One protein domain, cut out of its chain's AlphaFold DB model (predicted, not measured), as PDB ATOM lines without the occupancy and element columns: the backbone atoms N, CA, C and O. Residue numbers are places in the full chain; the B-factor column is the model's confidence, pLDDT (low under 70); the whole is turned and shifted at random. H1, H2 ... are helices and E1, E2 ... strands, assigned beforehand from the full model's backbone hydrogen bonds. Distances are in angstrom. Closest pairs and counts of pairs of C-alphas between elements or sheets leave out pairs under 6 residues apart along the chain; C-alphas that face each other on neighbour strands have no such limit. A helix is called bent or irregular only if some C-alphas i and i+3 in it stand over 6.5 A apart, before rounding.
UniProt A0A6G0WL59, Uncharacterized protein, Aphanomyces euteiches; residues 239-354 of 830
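This is residues 239 to 354 of the 830 residues of an uncharacterized protein of Aphanomyces euteiches (UniProt A0A6G0WL59). A small wall of three strands stands at one end, helix H3 covers one of its faces, and H4 crosses H3 on the side away from the sheet. H5 folds back along H4 as a helical hairpin, while H1 packs crosswise on one part of H4 and H2 leads from H1 back to the sheet. The 116 printed residues hold five named helices and three named strands, in the order E1 H1 H2 E2 E3 H3 H4 H5; the sheet runs E2 E1 E3, antiparallel, and the class is mostly helix. The whole is compact, with a radius of gyration of the C-alphas of 13.3 A and spans of 36 by 29 by 22 A.

Start at E1, residues 242 to 245, the inner strand. Beside it find E2, residues 280 to 283, antiparallel, with N 244 and O 281 2.9 A apart, within hydrogen-bond range. On its other side is E3, residues 297 to 299, also antiparallel, with N 243 and O 298 at 2.8 A. H1, residues 255 to 263, touches H2, residues 267 to 277; their closest C-alphas, of Asp 257 and Val 269, are 5.6 A apart, and their lines are only just about perpendicular, at 72 degrees. H3, residues 304 to 314, is on the sheet at a height of 9.1 A, two layers with the helix on one face; it runs along the strands, at 1 degrees to E3 on the local plane. The hub is H4, residues 323 to 335. It touches H3 at 83 degrees, about perpendicular, closest at the C-alphas of Phe 308 and Ala 326, 5.0 A. With residues 324 to 328 alone it touches H1, where the C-alphas of Ala 262 and Gly 325 come to 3.9 A. H5, residues 342 to 352, forms a hairpin with H4, opposite ways at a steep tilt of 38 degrees, closest at the C-alphas of Cys 334 and Ala 342, 4.6 A. H5 is apart from the three strands. In H1, H2, H4 and H5 every O i to N i+4 pair is within hydrogen-bond range; in H3, 4 of 7 are.

Find C-alpha 242 at (-162.066, 132.755, 233.060); from there E1 runs 10.3 A to residue 245. E2 spans 9.8 A and E3 6.7 A. H1 measures 12.6 A and H2 15.2 A. H3 covers 15.7 A and is irregular: C-alphas 309 and 312 are 7.2 A apart. H4, 18.2 A, begins at C-alpha 323, (-159.676, 153.462, 226.977). H5, 15.3 A, ends at C-alpha 352, (-160.999, 151.699, 218.855).

The two C-alphas farthest apart, of Asp 291 and Gly 354, are 41.1 A from each other. The printed part has no cut, and the link from E2 to E3, residues 284 to 296, is long. Look for pLDDT under 70 at residues 239 to 240, 246 to 252 and 285 to 293 of this model; the mean of the printed part is 82.4.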
ATOM      1  N   VAL A 239    -171.268 129.862 233.392       57.53
ATOM      2  CA  VAL A 239    -170.612 128.615 232.940       57.53
ATOM      3  C   VAL A 239    -169.608 128.893 231.824       57.53
ATOM      4  O   VAL A 239    -169.795 128.451 230.690       57.53
ATOM      5  N   GLN A 240    -168.570 129.680 232.107       67.69
ATOM      6  CA  GLN A 240    -167.557 130.023 231.106       67.69
ATOM      7  C   GLN A 240    -166.137 130.032 231.667       67.69
ATOM      8  O   GLN A 240    -165.925 130.262 232.858       67.69
ATOM      9  N   SER A 241    -165.166 129.794 230.781       83.44
ATOM     10  CA  SER A 241    -163.748 129.929 231.091       83.44
ATOM     11  C   SER A 241    -163.437 131.344 231.594       83.44
ATOM     12  O   SER A 241    -164.047 132.324 231.158       83.44
ATOM     13  N   CYS A 242    -162.483 131.472 232.510       87.12
ATOM     14  CA  CYS A 242    -162.066 132.755 233.060       87.12
ATOM     15  C   CYS A 242    -160.545 132.927 233.048       87.12
ATOM     16  O   CYS A 242    -159.777 131.964 232.981       87.12
ATOM     17  N   PHE A 243    -160.114 134.186 233.087       87.44
ATOM     18  CA  PHE A 243    -158.725 134.582 233.236       87.44
ATOM     19  C   PHE A 243    -158.394 134.794 234.711       87.44
ATOM     20  O   PHE A 243    -159.070 135.566 235.389       87.44
ATOM     21  N   ILE A 244    -157.329 134.149 235.179       83.31
ATOM     22  CA  ILE A 244    -156.790 134.306 236.536       83.31
ATOM     23  C   ILE A 244    -155.300 134.636 236.493       83.31
ATOM     24  O   ILE A 244    -154.605 134.296 235.532       83.31
ATOM     25  N   LEU A 245    -154.790 135.259 237.556       80.88
ATOM     26  CA  LEU A 245    -153.354 135.435 237.759       80.88
ATOM     27  C   LEU A 245    -152.807 134.295 238.633       80.88
ATOM     28  O   LEU A 245    -153.118 134.203 239.815       80.88
ATOM     29  N   ASP A 246    -151.948 133.439 238.070       68.94
ATOM     30  CA  ASP A 246    -151.395 132.259 238.764       68.94
ATOM     31  C   ASP A 246    -150.378 132.610 239.877       68.94
ATOM     32  O   ASP A 246    -149.970 131.759 240.662       68.94
ATOM     33  N   SER A 247    -149.928 133.866 239.962       61.75
ATOM     34  CA  SER A 247    -148.792 134.256 240.802       61.75
ATOM     35  C   SER A 247    -149.105 135.438 241.719       61.75
ATOM     36  O   SER A 247    -148.785 136.579 241.387       61.75
ATOM     37  N   VAL A 248    -149.621 135.155 242.917       52.47
ATOM     38  CA  VAL A 248    -149.855 136.180 243.951       52.47
ATOM     39  C   VAL A 248    -148.538 136.671 244.582       52.47
ATOM     40  O   VAL A 248    -148.397 137.857 244.835       52.47
ATOM     41  N   SER A 249    -147.494 135.835 244.709       48.75
ATOM     42  CA  SER A 249    -146.190 136.242 245.290       48.75
ATOM     43  C   SER A 249    -145.310 137.144 244.399       48.75
ATOM     44  O   SER A 249    -144.130 137.326 244.688       48.75
ATOM     45  N   LEU A 250    -145.825 137.673 243.282       51.53
ATOM     46  CA  LEU A 250    -145.099 138.608 242.401       51.53
ATOM     47  C   LEU A 250    -145.697 140.025 242.397       51.53
ATOM     48  O   LEU A 250    -145.278 140.848 241.580       51.53
ATOM     49  N   THR A 251    -146.636 140.339 243.292       55.62
ATOM     50  CA  THR A 251    -147.320 141.640 243.370       55.62
ATOM     51  C   THR A 251    -146.428 142.740 243.969       55.62
ATOM     52  O   THR A 251    -146.764 143.418 244.928       55.62
ATOM     53  N   GLY A 252    -145.268 142.975 243.354       62.31
ATOM     54  CA  GLY A 252    -144.511 144.222 243.496       62.31
ATOM     55  C   GLY A 252    -145.034 145.343 242.585       62.31
ATOM     56  O   GLY A 252    -144.362 146.362 242.435       62.31
ATOM     57  N   VAL A 253    -146.176 145.126 241.914       75.88
ATOM     58  CA  VAL A 253    -146.875 146.134 241.109       75.88
ATOM     59  C   VAL A 253    -147.833 146.891 242.005       75.88
ATOM     60  O   VAL A 253    -148.776 146.327 242.549       75.88
ATOM     61  N   THR A 254    -147.587 148.185 242.127       80.94
ATOM     62  CA  THR A 254    -148.441 149.089 242.895       80.94
ATOM     63  C   THR A 254    -149.545 149.685 242.017       80.94
ATOM     64  O   THR A 254    -149.432 149.735 240.787       80.94
ATOM     65  N   SER A 255    -150.589 150.244 242.633       78.19
ATOM     66  CA  SER A 255    -151.575 151.070 241.917       78.19
ATOM     67  C   SER A 255    -150.917 152.255 241.185       78.19
ATOM     68  O   SER A 255    -151.395 152.710 240.145       78.19
ATOM     69  N   ALA A 256    -149.791 152.768 241.698       79.19
ATOM     70  CA  ALA A 256    -148.999 153.813 241.056       79.19
ATOM     71  C   ALA A 256    -148.310 153.322 239.772       79.19
ATOM     72  O   ALA A 256    -148.328 154.038 238.769       79.19
ATOM     73  N   ASP A 257    -147.780 152.095 239.771       83.25
ATOM     74  CA  ASP A 257    -147.184 151.476 238.582       83.25
ATOM     75  C   ASP A 257    -148.230 151.330 237.464       83.25
ATOM     76  O   ASP A 257    -148.003 151.758 236.331       83.25
ATOM     77  N   LEU A 258    -149.426 150.817 237.779       83.31
ATOM     78  CA  LEU A 258    -150.517 150.684 236.802       83.31
ATOM     79  C   LEU A 258    -150.986 152.047 236.268       83.31
ATOM     80  O   LEU A 258    -151.232 152.204 235.071       83.31
ATOM     81  N   ARG A 259    -151.045 153.075 237.123       80.81
ATOM     82  CA  ARG A 259    -151.346 154.449 236.688       80.81
ATOM     83  C   ARG A 259    -150.262 155.025 235.780       80.81
ATOM     84  O   ARG A 259    -150.595 155.721 234.820       80.81
ATOM     85  N   SER A 260    -148.987 154.742 236.061       84.38
ATOM     86  CA  SER A 260    -147.870 155.132 235.195       84.38
ATOM     87  C   SER A 260    -148.005 154.479 233.823       84.38
ATOM     88  O   SER A 260    -147.879 155.195 232.835       84.38
ATOM     89  N   LEU A 261    -148.372 153.193 233.744       83.81
ATOM     90  CA  LEU A 261    -148.603 152.506 232.467       83.81
ATOM     91  C   LEU A 261    -149.615 153.251 231.583       83.81
ATOM     92  O   LEU A 261    -149.350 153.478 230.409       83.81
ATOM     93  N   ALA A 262    -150.750 153.669 232.149       77.00
ATOM     94  CA  ALA A 262    -151.827 154.342 231.412       77.00
ATOM     95  C   ALA A 262    -151.547 155.821 231.063       77.00
ATOM     96  O   ALA A 262    -152.334 156.453 230.339       77.00
ATOM     97  N   ARG A 263    -150.472 156.399 231.616       77.62
ATOM     98  CA  ARG A 263    -150.059 157.793 231.405       77.62
ATOM     99  C   ARG A 263    -148.712 157.848 230.691       77.62
ATOM    100  O   ARG A 263    -148.685 158.052 229.490       77.62
ATOM    101  N   SER A 264    -147.625 157.642 231.427       78.44
ATOM    102  CA  SER A 264    -146.248 157.685 230.933       78.44
ATOM    103  C   SER A 264    -145.553 156.389 231.354       78.44
ATOM    104  O   SER A 264    -145.041 156.317 232.479       78.44
ATOM    105  N   PRO A 265    -145.596 155.341 230.517       80.50
ATOM    106  CA  PRO A 265    -145.082 154.030 230.884       80.50
ATOM    107  C   PRO A 265    -143.560 154.070 231.013       80.50
ATOM    108  O   PRO A 265    -142.868 154.382 230.053       80.50
ATOM    109  N   THR A 266    -143.022 153.736 232.185       82.12
ATOM    110  CA  THR A 266    -141.566 153.600 232.362       82.12
ATOM    111  C   THR A 266    -141.103 152.182 231.999       82.12
ATOM    112  O   THR A 266    -141.895 151.238 232.100       82.12
ATOM    113  N   PRO A 267    -139.821 151.977 231.638       79.56
ATOM    114  CA  PRO A 267    -139.295 150.637 231.362       79.56
ATOM    115  C   PRO A 267    -139.487 149.644 232.522       79.56
ATOM    116  O   PRO A 267    -139.778 148.470 232.289       79.56
ATOM    117  N   ASP A 268    -139.391 150.104 233.777       82.56
ATOM    118  CA  ASP A 268    -139.646 149.265 234.960       82.56
ATOM    119  C   ASP A 268    -141.108 148.813 235.044       82.56
ATOM    120  O   ASP A 268    -141.380 147.628 235.241       82.56
ATOM    121  N   VAL A 269    -142.052 149.735 234.839       85.19
ATOM    122  CA  VAL A 269    -143.488 149.431 234.858       85.19
ATOM    123  C   VAL A 269    -143.849 148.454 233.741       85.19
ATOM    124  O   VAL A 269    -144.527 147.457 233.996       85.19
ATOM    125  N   LEU A 270    -143.344 148.679 232.525       83.25
ATOM    126  CA  LEU A 270    -143.553 147.778 231.386       83.25
ATOM    127  C   LEU A 270    -143.022 146.372 231.671       83.25
ATOM    128  O   LEU A 270    -143.718 145.385 231.423       83.25
ATOM    129  N   ARG A 271    -141.824 146.275 232.262       83.31
ATOM    130  CA  ARG A 271    -141.248 145.012 232.731       83.31
ATOM    131  C   ARG A 271    -142.154 144.331 233.750       83.31
ATOM    132  O   ARG A 271    -142.437 143.144 233.604       83.31
ATOM    133  N   LYS A 272    -142.578 145.032 234.802       84.12
ATOM    134  CA  LYS A 272    -143.401 144.439 235.864       84.12
ATOM    135  C   LYS A 272    -144.736 143.927 235.316       84.12
ATOM    136  O   LYS A 272    -145.071 142.764 235.532       84.12
ATOM    137  N   VAL A 273    -145.448 144.755 234.550       84.31
ATOM    138  CA  VAL A 273    -146.762 144.409 233.983       84.31
ATOM    139  C   VAL A 273    -146.646 143.256 232.995       84.31
ATOM    140  O   VAL A 273    -147.404 142.298 233.095       84.31
ATOM    141  N   THR A 274    -145.663 143.283 232.094       83.94
ATOM    142  CA  THR A 274    -145.491 142.202 231.112       83.94
ATOM    143  C   THR A 274    -145.136 140.879 231.780       83.94
ATOM    144  O   THR A 274    -145.683 139.845 231.408       83.94
ATOM    145  N   ASN A 275    -144.292 140.898 232.818       80.75
ATOM    146  CA  ASN A 275    -144.022 139.693 233.600       80.75
ATOM    147  C   ASN A 275    -145.301 139.153 234.254       80.75
ATOM    148  O   ASN A 275    -145.545 137.954 234.174       80.75
ATOM    149  N   LEU A 276    -146.157 139.997 234.836       81.38
ATOM    150  CA  LEU A 276    -147.417 139.513 235.409       81.38
ATOM    151  C   LEU A 276    -148.395 138.996 234.346       81.38
ATOM    152  O   LEU A 276    -148.994 137.943 234.546       81.38
ATOM    153  N   LEU A 277    -148.496 139.652 233.185       84.12
ATOM    154  CA  LEU A 277    -149.295 139.153 232.059       84.12
ATOM    155  C   LEU A 277    -148.834 137.756 231.619       84.12
ATOM    156  O   LEU A 277    -149.661 136.891 231.352       84.12
ATOM    157  N   THR A 278    -147.526 137.476 231.647       81.19
ATOM    158  CA  THR A 278    -146.993 136.131 231.354       81.19
ATOM    159  C   THR A 278    -147.369 135.077 232.405       81.19
ATOM    160  O   THR A 278    -147.099 133.891 232.210       81.19
ATOM    161  N   HIS A 279    -148.049 135.443 233.493       79.69
ATOM    162  CA  HIS A 279    -148.630 134.530 234.483       79.69
ATOM    163  C   HIS A 279    -150.165 134.451 234.421       79.69
ATOM    164  O   HIS A 279    -150.748 133.674 235.175       79.69
ATOM    165  N   VAL A 280    -150.817 135.180 233.508       84.88
ATOM    166  CA  VAL A 280    -152.267 135.073 233.295       84.88
ATOM    167  C   VAL A 280    -152.599 133.748 232.606       84.88
ATOM    168  O   VAL A 280    -152.002 133.385 231.585       84.88
ATOM    169  N   GLN A 281    -153.547 133.008 233.176       79.94
ATOM    170  CA  GLN A 281    -153.995 131.703 232.692       79.94
ATOM    171  C   GLN A 281    -155.489 131.708 232.414       79.94
ATOM    172  O   GLN A 281    -156.235 132.453 233.038       79.94
ATOM    173  N   ARG A 282    -155.900 130.858 231.471       84.06
ATOM    174  CA  ARG A 282    -157.303 130.564 231.191       84.06
ATOM    175  C   ARG A 282    -157.672 129.271 231.914       84.06
ATOM    176  O   ARG A 282    -156.995 128.266 231.704       84.06
ATOM    177  N   ILE A 283    -158.706 129.303 232.745       78.69
ATOM    178  CA  ILE A 283    -159.226 128.134 233.462       78.69
ATOM    179  C   ILE A 283    -160.706 127.941 233.145       78.69
ATOM    180  O   ILE A 283    -161.412 128.911 232.902       78.69
ATOM    181  N   ASP A 284    -161.177 126.697 233.165       75.12
ATOM    182  CA  ASP A 284    -162.573 126.353 232.858       75.12
ATOM    183  C   ASP A 284    -163.465 126.274 234.121       75.12
ATOM    184  O   ASP A 284    -164.633 125.906 234.024       75.12
ATOM    185  N   SER A 285    -162.939 126.619 235.310       66.88
ATOM    186  CA  SER A 285    -163.688 126.647 236.580       66.88
ATOM    187  C   SER A 285    -163.948 128.067 237.087       66.88
ATOM    188  O   SER A 285    -163.164 128.984 236.850       66.88
ATOM    189  N   VAL A 286    -165.040 128.222 237.836       64.12
ATOM    190  CA  VAL A 286    -165.600 129.503 238.285       64.12
ATOM    191  C   VAL A 286    -165.336 129.710 239.777       64.12
ATOM    192  O   VAL A 286    -165.413 128.753 240.545       64.12
ATOM    193  N   GLY A 287    -165.131 130.964 240.187       59.81
ATOM    194  CA  GLY A 287    -165.463 131.403 241.545       59.81
ATOM    195  C   GLY A 287    -164.328 131.347 242.561       59.81
ATOM    196  O   GLY A 287    -164.417 130.620 243.546       59.81
ATOM    197  N   TYR A 288    -163.305 132.175 242.363       63.38
ATOM    198  CA  TYR A 288    -162.424 132.587 243.455       63.38
ATOM    199  C   TYR A 288    -162.725 134.046 243.769       63.38
ATOM    200  O   TYR A 288    -162.438 134.915 242.950       63.38
ATOM    201  N   ASN A 289    -163.314 134.302 244.929       66.38
ATOM    202  CA  ASN A 289    -163.394 135.646 245.487       66.38
ATOM    203  C   ASN A 289    -162.338 135.767 246.588       66.38
ATOM    204  O   ASN A 289    -161.908 134.749 247.137       66.38
ATOM    205  N   ASP A 290    -161.904 136.983 246.888       63.88
ATOM    206  CA  ASP A 290    -161.172 137.233 248.127       63.88
ATOM    207  C   ASP A 290    -162.110 137.265 249.349       63.88
ATOM    208  O   ASP A 290    -163.325 137.078 249.223       63.88
ATOM    209  N   ASP A 291    -161.530 137.486 250.533       58.72
ATOM    210  CA  ASP A 291    -162.251 137.545 251.813       58.72
ATOM    211  C   ASP A 291    -163.351 138.626 251.834       58.72
ATOM    212  O   ASP A 291    -164.346 138.476 252.542       58.72
ATOM    213  N   ASP A 292    -163.210 139.666 251.005       61.34
ATOM    214  CA  ASP A 292    -164.149 140.783 250.864       61.34
ATOM    215  C   ASP A 292    -165.185 140.551 249.742       61.34
ATOM    216  O   ASP A 292    -165.992 141.427 249.419       61.34
ATOM    217  N   GLY A 293    -165.191 139.366 249.120       68.62
ATOM    218  CA  GLY A 293    -166.118 139.014 248.044       68.62
ATOM    219  C   GLY A 293    -165.757 139.609 246.677       68.62
ATOM    220  O   GLY A 293    -166.576 139.578 245.755       68.62
ATOM    221  N   VAL A 294    -164.548 140.146 246.505       73.12
ATOM    222  CA  VAL A 294    -164.057 140.709 245.242       73.12
ATOM    223  C   VAL A 294    -163.561 139.585 244.317       73.12
ATOM    224  O   VAL A 294    -162.712 138.784 244.719       73.12
ATOM    225  N   PRO A 295    -164.060 139.493 243.068       78.88
ATOM    226  CA  PRO A 295    -163.678 138.435 242.132       78.88
ATOM    227  C   PRO A 295    -162.187 138.460 241.770       78.88
ATOM    228  O   PRO A 295    -161.701 139.407 241.181       78.88
ATOM    229  N   LEU A 296    -161.448 137.376 241.997       79.69
ATOM    230  CA  LEU A 296    -160.033 137.254 241.602       79.69
ATOM    231  C   LEU A 296    -159.850 136.740 240.162       79.69
ATOM    232  O   LEU A 296    -158.806 136.185 239.805       79.69
ATOM    233  N   TYR A 297    -160.882 136.887 239.334       84.88
ATOM    234  CA  TYR A 297    -160.956 136.353 237.980       84.88
ATOM    235  C   TYR A 297    -161.729 137.292 237.052       84.88
ATOM    236  O   TYR A 297    -162.534 138.108 237.495       84.88
ATOM    237  N   LEU A 298    -161.515 137.141 235.743       89.38
ATOM    238  CA  LEU A 298    -162.285 137.832 234.706       89.38
ATOM    239  C   LEU A 298    -162.909 136.812 233.742       89.38
ATOM    240  O   LEU A 298    -162.162 136.062 233.110       89.38
ATOM    241  N   PRO A 299    -164.244 136.756 233.596       89.00
ATOM    242  CA  PRO A 299    -164.901 135.871 232.637       89.00
ATOM    243  C   PRO A 299    -164.466 136.137 231.194       89.00
ATOM    244  O   PRO A 299    -164.354 137.286 230.765       89.00
ATOM    245  N   GLU A 300    -164.298 135.076 230.407       88.50
ATOM    246  CA  GLU A 300    -163.980 135.206 228.985       88.50
ATOM    247  C   GLU A 300    -165.141 135.822 228.183       88.50
ATOM    248  O   GLU A 300    -164.889 136.474 227.180       88.50
ATOM    249  N   ALA A 301    -166.404 135.738 228.617       88.44
ATOM    250  CA  ALA A 301    -167.507 136.413 227.912       88.44
ATOM    251  C   ALA A 301    -167.545 137.938 228.052       88.44
ATOM    252  O   ALA A 301    -168.349 138.567 227.361       88.44
ATOM    253  N   LEU A 302    -166.724 138.546 228.919       91.62
ATOM    254  CA  LEU A 302    -166.687 140.005 229.030       91.62
ATOM    255  C   LEU A 302    -166.466 140.642 227.656       91.62
ATOM    256  O   LEU A 302    -165.743 140.096 226.818       91.62
ATOM    257  N   SER A 303    -167.070 141.809 227.425       93.12
ATOM    258  CA  SER A 303    -166.829 142.585 226.207       93.12
ATOM    259  C   SER A 303    -165.332 142.912 226.077       93.12
ATOM    260  O   SER A 303    -164.606 142.925 227.068       93.12
ATOM    261  N   ASN A 304    -164.829 143.164 224.865       94.38
ATOM    262  CA  ASN A 304    -163.421 143.559 224.711       94.38
ATOM    263  C   ASN A 304    -163.106 144.852 225.492       94.38
ATOM    264  O   ASN A 304    -162.045 144.939 226.105       94.38
ATOM    265  N   ASP A 305    -164.032 145.818 225.506       91.56
ATOM    266  CA  ASP A 305    -163.893 147.057 226.280       91.56
ATOM    267  C   ASP A 305    -163.743 146.773 227.781       91.56
ATOM    268  O   ASP A 305    -162.796 147.256 228.406       91.56
ATOM    269  N   ASP A 306    -164.630 145.953 228.349       92.75
ATOM    270  CA  ASP A 306    -164.601 145.622 229.775       92.75
ATOM    271  C   ASP A 306    -163.406 144.737 230.122       92.75
ATOM    272  O   ASP A 306    -162.712 145.004 231.097       92.75
ATOM    273  N   LEU A 307    -163.086 143.740 229.291       93.81
ATOM    274  CA  LEU A 307    -161.957 142.844 229.520       93.81
ATOM    275  C   LEU A 307    -160.643 143.622 229.642       93.81
ATOM    276  O   LEU A 307    -159.922 143.437 230.619       93.81
ATOM    277  N   PHE A 308    -160.318 144.505 228.690       94.25
ATOM    278  CA  PHE A 308    -159.063 145.269 228.741       94.25
ATOM    279  C   PHE A 308    -159.104 146.432 229.741       94.25
ATOM    280  O   PHE A 308    -158.052 146.824 230.251       94.25
ATOM    281  N   SER A 309    -160.289 146.959 230.065       92.94
ATOM    282  CA  SER A 309    -160.456 147.926 231.155       92.94
ATOM    283  C   SER A 309    -160.237 147.278 232.525       92.94
ATOM    284  O   SER A 309    -159.611 147.899 233.384       92.94
ATOM    285  N   PHE A 310    -160.697 146.040 232.721       92.62
ATOM    286  CA  PHE A 310    -160.645 145.321 233.995       92.62
ATOM    287  C   PHE A 310    -159.414 144.436 234.147       92.62
ATOM    288  O   PHE A 310    -159.091 144.065 235.261       92.62
ATOM    289  N   LEU A 311    -158.657 144.136 233.090       91.50
ATOM    290  CA  LEU A 311    -157.434 143.329 233.187       91.50
ATOM    291  C   LEU A 311    -156.432 143.775 234.286       91.50
ATOM    292  O   LEU A 311    -155.845 142.896 234.921       91.50
ATOM    293  N   PRO A 312    -156.247 145.081 234.591       89.62
ATOM    294  CA  PRO A 312    -155.419 145.528 235.717       89.62
ATOM    295  C   PRO A 312    -155.914 145.056 237.089       89.62
ATOM    296  O   PRO A 312    -155.100 144.956 238.002       89.62
ATOM    297  N   HIS A 313    -157.199 144.722 237.228       87.19
ATOM    298  CA  HIS A 313    -157.803 144.174 238.441       87.19
ATOM    299  C   HIS A 313    -157.113 142.893 238.910       87.19
ATOM    300  O   HIS A 313    -156.882 142.711 240.103       87.19
ATOM    301  N   LEU A 314    -156.719 142.036 237.961       84.81
ATOM    302  CA  LEU A 314    -155.978 140.810 238.260       84.81
ATOM    303  C   LEU A 314    -154.579 141.105 238.826       84.81
ATOM    304  O   LEU A 314    -154.002 140.253 239.491       84.81
ATOM    305  N   LEU A 315    -154.021 142.287 238.540       80.88
ATOM    306  CA  LEU A 315    -152.695 142.720 238.992       80.88
ATOM    307  C   LEU A 315    -152.771 143.453 240.336       80.88
ATOM    308  O   LEU A 315    -151.935 143.234 241.208       80.88
ATOM    309  N   HIS A 316    -153.765 144.329 240.476       81.25
ATOM    310  CA  HIS A 316    -154.082 145.065 241.690       81.25
ATOM    311  C   HIS A 316    -155.599 145.212 241.799       81.25
ATOM    312  O   HIS A 316    -156.237 145.816 240.928       81.25
ATOM    313  N   ARG A 317    -156.161 144.710 242.901       81.25
ATOM    314  CA  ARG A 317    -157.607 144.676 243.148       81.25
ATOM    315  C   ARG A 317    -158.234 146.063 242.974       81.25
ATOM    316  O   ARG A 317    -157.580 147.087 243.189       81.25
ATOM    317  N   GLY A 318    -159.467 146.078 242.475       80.19
ATOM    318  CA  GLY A 318    -160.234 147.288 242.168       80.19
ATOM    319  C   GLY A 318    -159.726 148.165 241.020       80.19
ATOM    320  O   GLY A 318    -160.427 149.089 240.626       80.19
ATOM    321  N   THR A 319    -158.545 147.915 240.446       85.25
ATOM    322  CA  THR A 319    -157.971 148.848 239.464       85.25
ATOM    323  C   THR A 319    -158.576 148.655 238.077       85.25
ATOM    324  O   THR A 319    -158.536 147.559 237.523       85.25
ATOM    325  N   THR A 320    -159.044 149.747 237.465       87.69
ATOM    326  CA  THR A 320    -159.514 149.765 236.072       87.69
ATOM    327  C   THR A 320    -158.773 150.797 235.230       87.69
ATOM    328  O   THR A 320    -158.259 151.806 235.723       87.69
ATOM    329  N   PHE A 321    -158.696 150.548 233.925       88.44
ATOM    330  CA  PHE A 321    -158.107 151.470 232.962       88.44
ATOM    331  C   PHE A 321    -159.150 152.225 232.150       88.44
ATOM    332  O   PHE A 321    -160.195 151.702 231.764       88.44
ATOM    333  N   SER A 322    -158.807 153.475 231.829       85.38
ATOM    334  CA  SER A 322    -159.459 154.218 230.753       85.38
ATOM    335  C   SER A 322    -159.139 153.584 229.397       85.38
ATOM    336  O   SER A 322    -158.181 152.819 229.276       85.38
ATOM    337  N   ARG A 323    -159.877 153.969 228.347       88.56
ATOM    338  CA  ARG A 323    -159.676 153.462 226.977       88.56
ATOM    339  C   ARG A 323    -158.212 153.495 226.525       88.56
ATOM    340  O   ARG A 323    -157.736 152.536 225.937       88.56
ATOM    341  N   ARG A 324    -157.467 154.558 226.842       88.50
ATOM    342  CA  ARG A 324    -156.039 154.654 226.499       88.50
ATOM    343  C   ARG A 324    -155.170 153.662 227.275       88.50
ATOM    344  O   ARG A 324    -154.297 153.039 226.685       88.50
ATOM    345  N   GLY A 325    -155.395 153.510 228.582       89.62
ATOM    346  CA  GLY A 325    -154.676 152.511 229.379       89.62
ATOM    347  C   GLY A 325    -154.969 151.089 228.896       89.62
ATOM    348  O   GLY A 325    -154.048 150.293 228.733       89.62
ATOM    349  N   ALA A 326    -156.237 150.808 228.580       92.88
ATOM    350  CA  ALA A 326    -156.679 149.547 227.995       92.88
ATOM    351  C   ALA A 326    -156.031 149.297 226.621       92.88
ATOM    352  O   ALA A 326    -155.549 148.197 226.370       92.88
ATOM    353  N   ALA A 327    -155.933 150.321 225.764       93.06
ATOM    354  CA  ALA A 327    -155.258 150.237 224.469       93.06
ATOM    355  C   ALA A 327    -153.765 149.902 224.614       93.06
ATOM    356  O   ALA A 327    -153.273 148.992 223.952       93.06
ATOM    357  N   LEU A 328    -153.041 150.573 225.517       91.56
ATOM    358  CA  LEU A 328    -151.629 150.261 225.774       91.56
ATOM    359  C   LEU A 328    -151.446 148.829 226.289       91.56
ATOM    360  O   LEU A 328    -150.541 148.121 225.851       91.56
ATOM    361  N   LEU A 329    -152.319 148.384 227.194       91.50
ATOM    362  CA  LEU A 329    -152.282 147.026 227.727       91.50
ATOM    363  C   LEU A 329    -152.591 145.978 226.644       91.50
ATOM    364  O   LEU A 329    -151.915 144.950 226.568       91.50
ATOM    365  N   ALA A 330    -153.554 146.261 225.765       94.06
ATOM    366  CA  ALA A 330    -153.867 145.440 224.602       94.06
ATOM    367  C   ALA A 330    -152.690 145.387 223.610       94.06
ATOM    368  O   ALA A 330    -152.316 144.301 223.172       94.06
ATOM    369  N   MET A 331    -152.026 146.515 223.326       91.38
ATOM    370  CA  MET A 331    -150.817 146.543 222.488       91.38
ATOM    371  C   MET A 331    -149.715 145.655 223.065       91.38
ATOM    372  O   MET A 331    -149.114 144.869 222.336       91.38
ATOM    373  N   ILE A 332    -149.487 145.712 224.381       89.00
ATOM    374  CA  ILE A 332    -148.529 144.826 225.055       89.00
ATOM    375  C   ILE A 332    -148.933 143.358 224.870       89.00
ATOM    376  O   ILE A 332    -148.072 142.532 224.570       89.00
ATOM    377  N   CYS A 333    -150.222 143.017 224.968       90.44
ATOM    378  CA  CYS A 333    -150.714 141.660 224.698       90.44
ATOM    379  C   CYS A 333    -150.450 141.214 223.246       90.44
ATOM    380  O   CYS A 333    -150.023 140.076 223.037       90.44
ATOM    381  N   CYS A 334    -150.631 142.099 222.258       89.69
ATOM    382  CA  CYS A 334    -150.321 141.821 220.851       89.69
ATOM    383  C   CYS A 334    -148.815 141.637 220.613       89.69
ATOM    384  O   CYS A 334    -148.398 140.618 220.066       89.69
ATOM    385  N   PHE A 335    -147.979 142.575 221.070       84.75
ATOM    386  CA  PHE A 335    -146.522 142.525 220.871       84.75
ATOM    387  C   PHE A 335    -145.880 141.325 221.558       84.75
ATOM    388  O   PHE A 335    -144.913 140.747 221.066       84.75
ATOM    389  N   SER A 336    -146.436 140.947 222.704       79.25
ATOM    390  CA  SER A 336    -146.031 139.768 223.452       79.25
ATOM    391  C   SER A 336    -146.601 138.472 222.862       79.25
ATOM    392  O   SER A 336    -146.216 137.400 223.310       79.25
ATOM    393  N   ASN A 337    -147.472 138.530 221.846       80.50
ATOM    394  CA  ASN A 337    -148.175 137.379 221.273       80.50
ATOM    395  C   ASN A 337    -148.763 136.466 222.366       80.50
ATOM    396  O   ASN A 337    -148.544 135.248 222.389       80.50
ATOM    397  N   HIS A 338    -149.435 137.088 223.334       84.38
ATOM    398  CA  HIS A 338    -150.027 136.384 224.458       84.38
ATOM    399  C   HIS A 338    -151.102 135.410 223.959       84.38
ATOM    400  O   HIS A 338    -152.099 135.837 223.381       84.38
ATOM    401  N   ALA A 339    -150.951 134.115 224.254       81.62
ATOM    402  CA  ALA A 339    -151.746 133.042 223.640       81.62
ATOM    403  C   ALA A 339    -153.270 133.276 223.611       81.62
ATOM    404  O   ALA A 339    -153.905 133.031 222.591       81.62
ATOM    405  N   TRP A 340    -153.847 133.752 224.718       84.62
ATOM    406  CA  TRP A 340    -155.301 133.930 224.848       84.62
ATOM    407  C   TRP A 340    -155.789 135.361 224.578       84.62
ATOM    408  O   TRP A 340    -156.853 135.564 224.003       84.62
ATOM    409  N   LEU A 341    -155.008 136.360 224.993       90.75
ATOM    410  CA  LEU A 341    -155.395 137.767 224.955       90.75
ATOM    411  C   LEU A 341    -155.038 138.450 223.632       90.75
ATOM    412  O   LEU A 341    -155.738 139.381 223.257       90.75
ATOM    413  N   ALA A 342    -154.002 138.008 222.906       90.69
ATOM    414  CA  ALA A 342    -153.563 138.676 221.677       90.69
ATOM    415  C   ALA A 342    -154.646 138.734 220.579       90.69
ATOM    416  O   ALA A 342    -154.846 139.818 220.038       90.69
ATOM    417  N   PRO A 343    -155.414 137.662 220.280       92.56
ATOM    418  CA  PRO A 343    -156.479 137.741 219.273       92.56
ATOM    419  C   PRO A 343    -157.581 138.737 219.653       92.56
ATOM    420  O   PRO A 343    -158.098 139.470 218.810       92.56
ATOM    421  N   ARG A 344    -157.929 138.794 220.943       94.38
ATOM    422  CA  ARG A 344    -158.923 139.744 221.453       94.38
ATOM    423  C   ARG A 344    -158.390 141.170 221.489       94.38
ATOM    424  O   ARG A 344    -159.139 142.098 221.206       94.38
ATOM    425  N   ALA A 345    -157.111 141.332 221.813       95.50
ATOM    426  CA  ALA A 345    -156.424 142.614 221.836       95.50
ATOM    427  C   ALA A 345    -156.333 143.205 220.430       95.50
ATOM    428  O   ALA A 345    -156.653 144.374 220.255       95.50
ATOM    429  N   ASP A 346    -156.003 142.392 219.426       95.25
ATOM    430  CA  ASP A 346    -156.013 142.789 218.016       95.25
ATOM    431  C   ASP A 346    -157.403 143.283 217.584       95.25
ATOM    432  O   ASP A 346    -157.538 144.392 217.062       95.25
ATOM    433  N   ALA A 347    -158.458 142.514 217.884       96.06
ATOM    434  CA  ALA A 347    -159.834 142.906 217.582       96.06
ATOM    435  C   ALA A 347    -160.250 144.204 218.302       96.06
ATOM    436  O   ALA A 347    -160.884 145.070 217.698       96.06
ATOM    437  N   TYR A 348    -159.873 144.355 219.574       96.62
ATOM    438  CA  TYR A 348    -160.138 145.550 220.372       96.62
ATOM    439  C   TYR A 348    -159.427 146.793 219.828       96.62
ATOM    440  O   TYR A 348    -160.042 147.840 219.634       96.62
ATOM    441  N   LEU A 349    -158.130 146.682 219.538       96.12
ATOM    442  CA  LEU A 349    -157.330 147.781 219.003       96.12
ATOM    443  C   LEU A 349    -157.864 148.242 217.643       96.12
ATOM    444  O   LEU A 349    -157.975 149.443 217.397       96.12
ATOM    445  N   LYS A 350    -158.281 147.295 216.795       94.75
ATOM    446  CA  LYS A 350    -158.955 147.592 215.525       94.75
ATOM    447  C   LYS A 350    -160.291 148.310 215.728       94.75
ATOM    448  O   LYS A 350    -160.588 149.219 214.956       94.75
ATOM    449  N   SER A 351    -161.075 147.958 216.753       95.56
ATOM    450  CA  SER A 351    -162.376 148.598 217.006       95.56
ATOM    451  C   SER A 351    -162.270 150.021 217.557       95.56
ATOM    452  O   SER A 351    -163.177 150.817 217.338       95.56
ATOM    453  N   ILE A 352    -161.186 150.361 218.263       93.69
ATOM    454  CA  ILE A 352    -160.999 151.699 218.855       93.69
ATOM    455  C   ILE A 352    -160.143 152.647 218.002       93.69
ATOM    456  O   ILE A 352    -159.918 153.787 218.420       93.69
ATOM    457  N   ARG A 353    -159.652 152.204 216.838       93.00
ATOM    458  CA  ARG A 353    -158.807 152.987 215.918       93.00
ATOM    459  C   ARG A 353    -159.380 154.392 215.683       93.00
ATOM    460  O   ARG A 353    -160.560 154.535 215.380       93.00
ATOM    461  N   GLY A 354    -158.554 155.429 215.844       88.31
ATOM    462  CA  GLY A 354    -158.967 156.832 215.694       88.31
ATOM    463  C   GLY A 354    -159.737 157.440 216.874       88.31
ATOM    464  O   GLY A 354    -160.078 158.616 216.829       88.31
TER     465      GLY A 354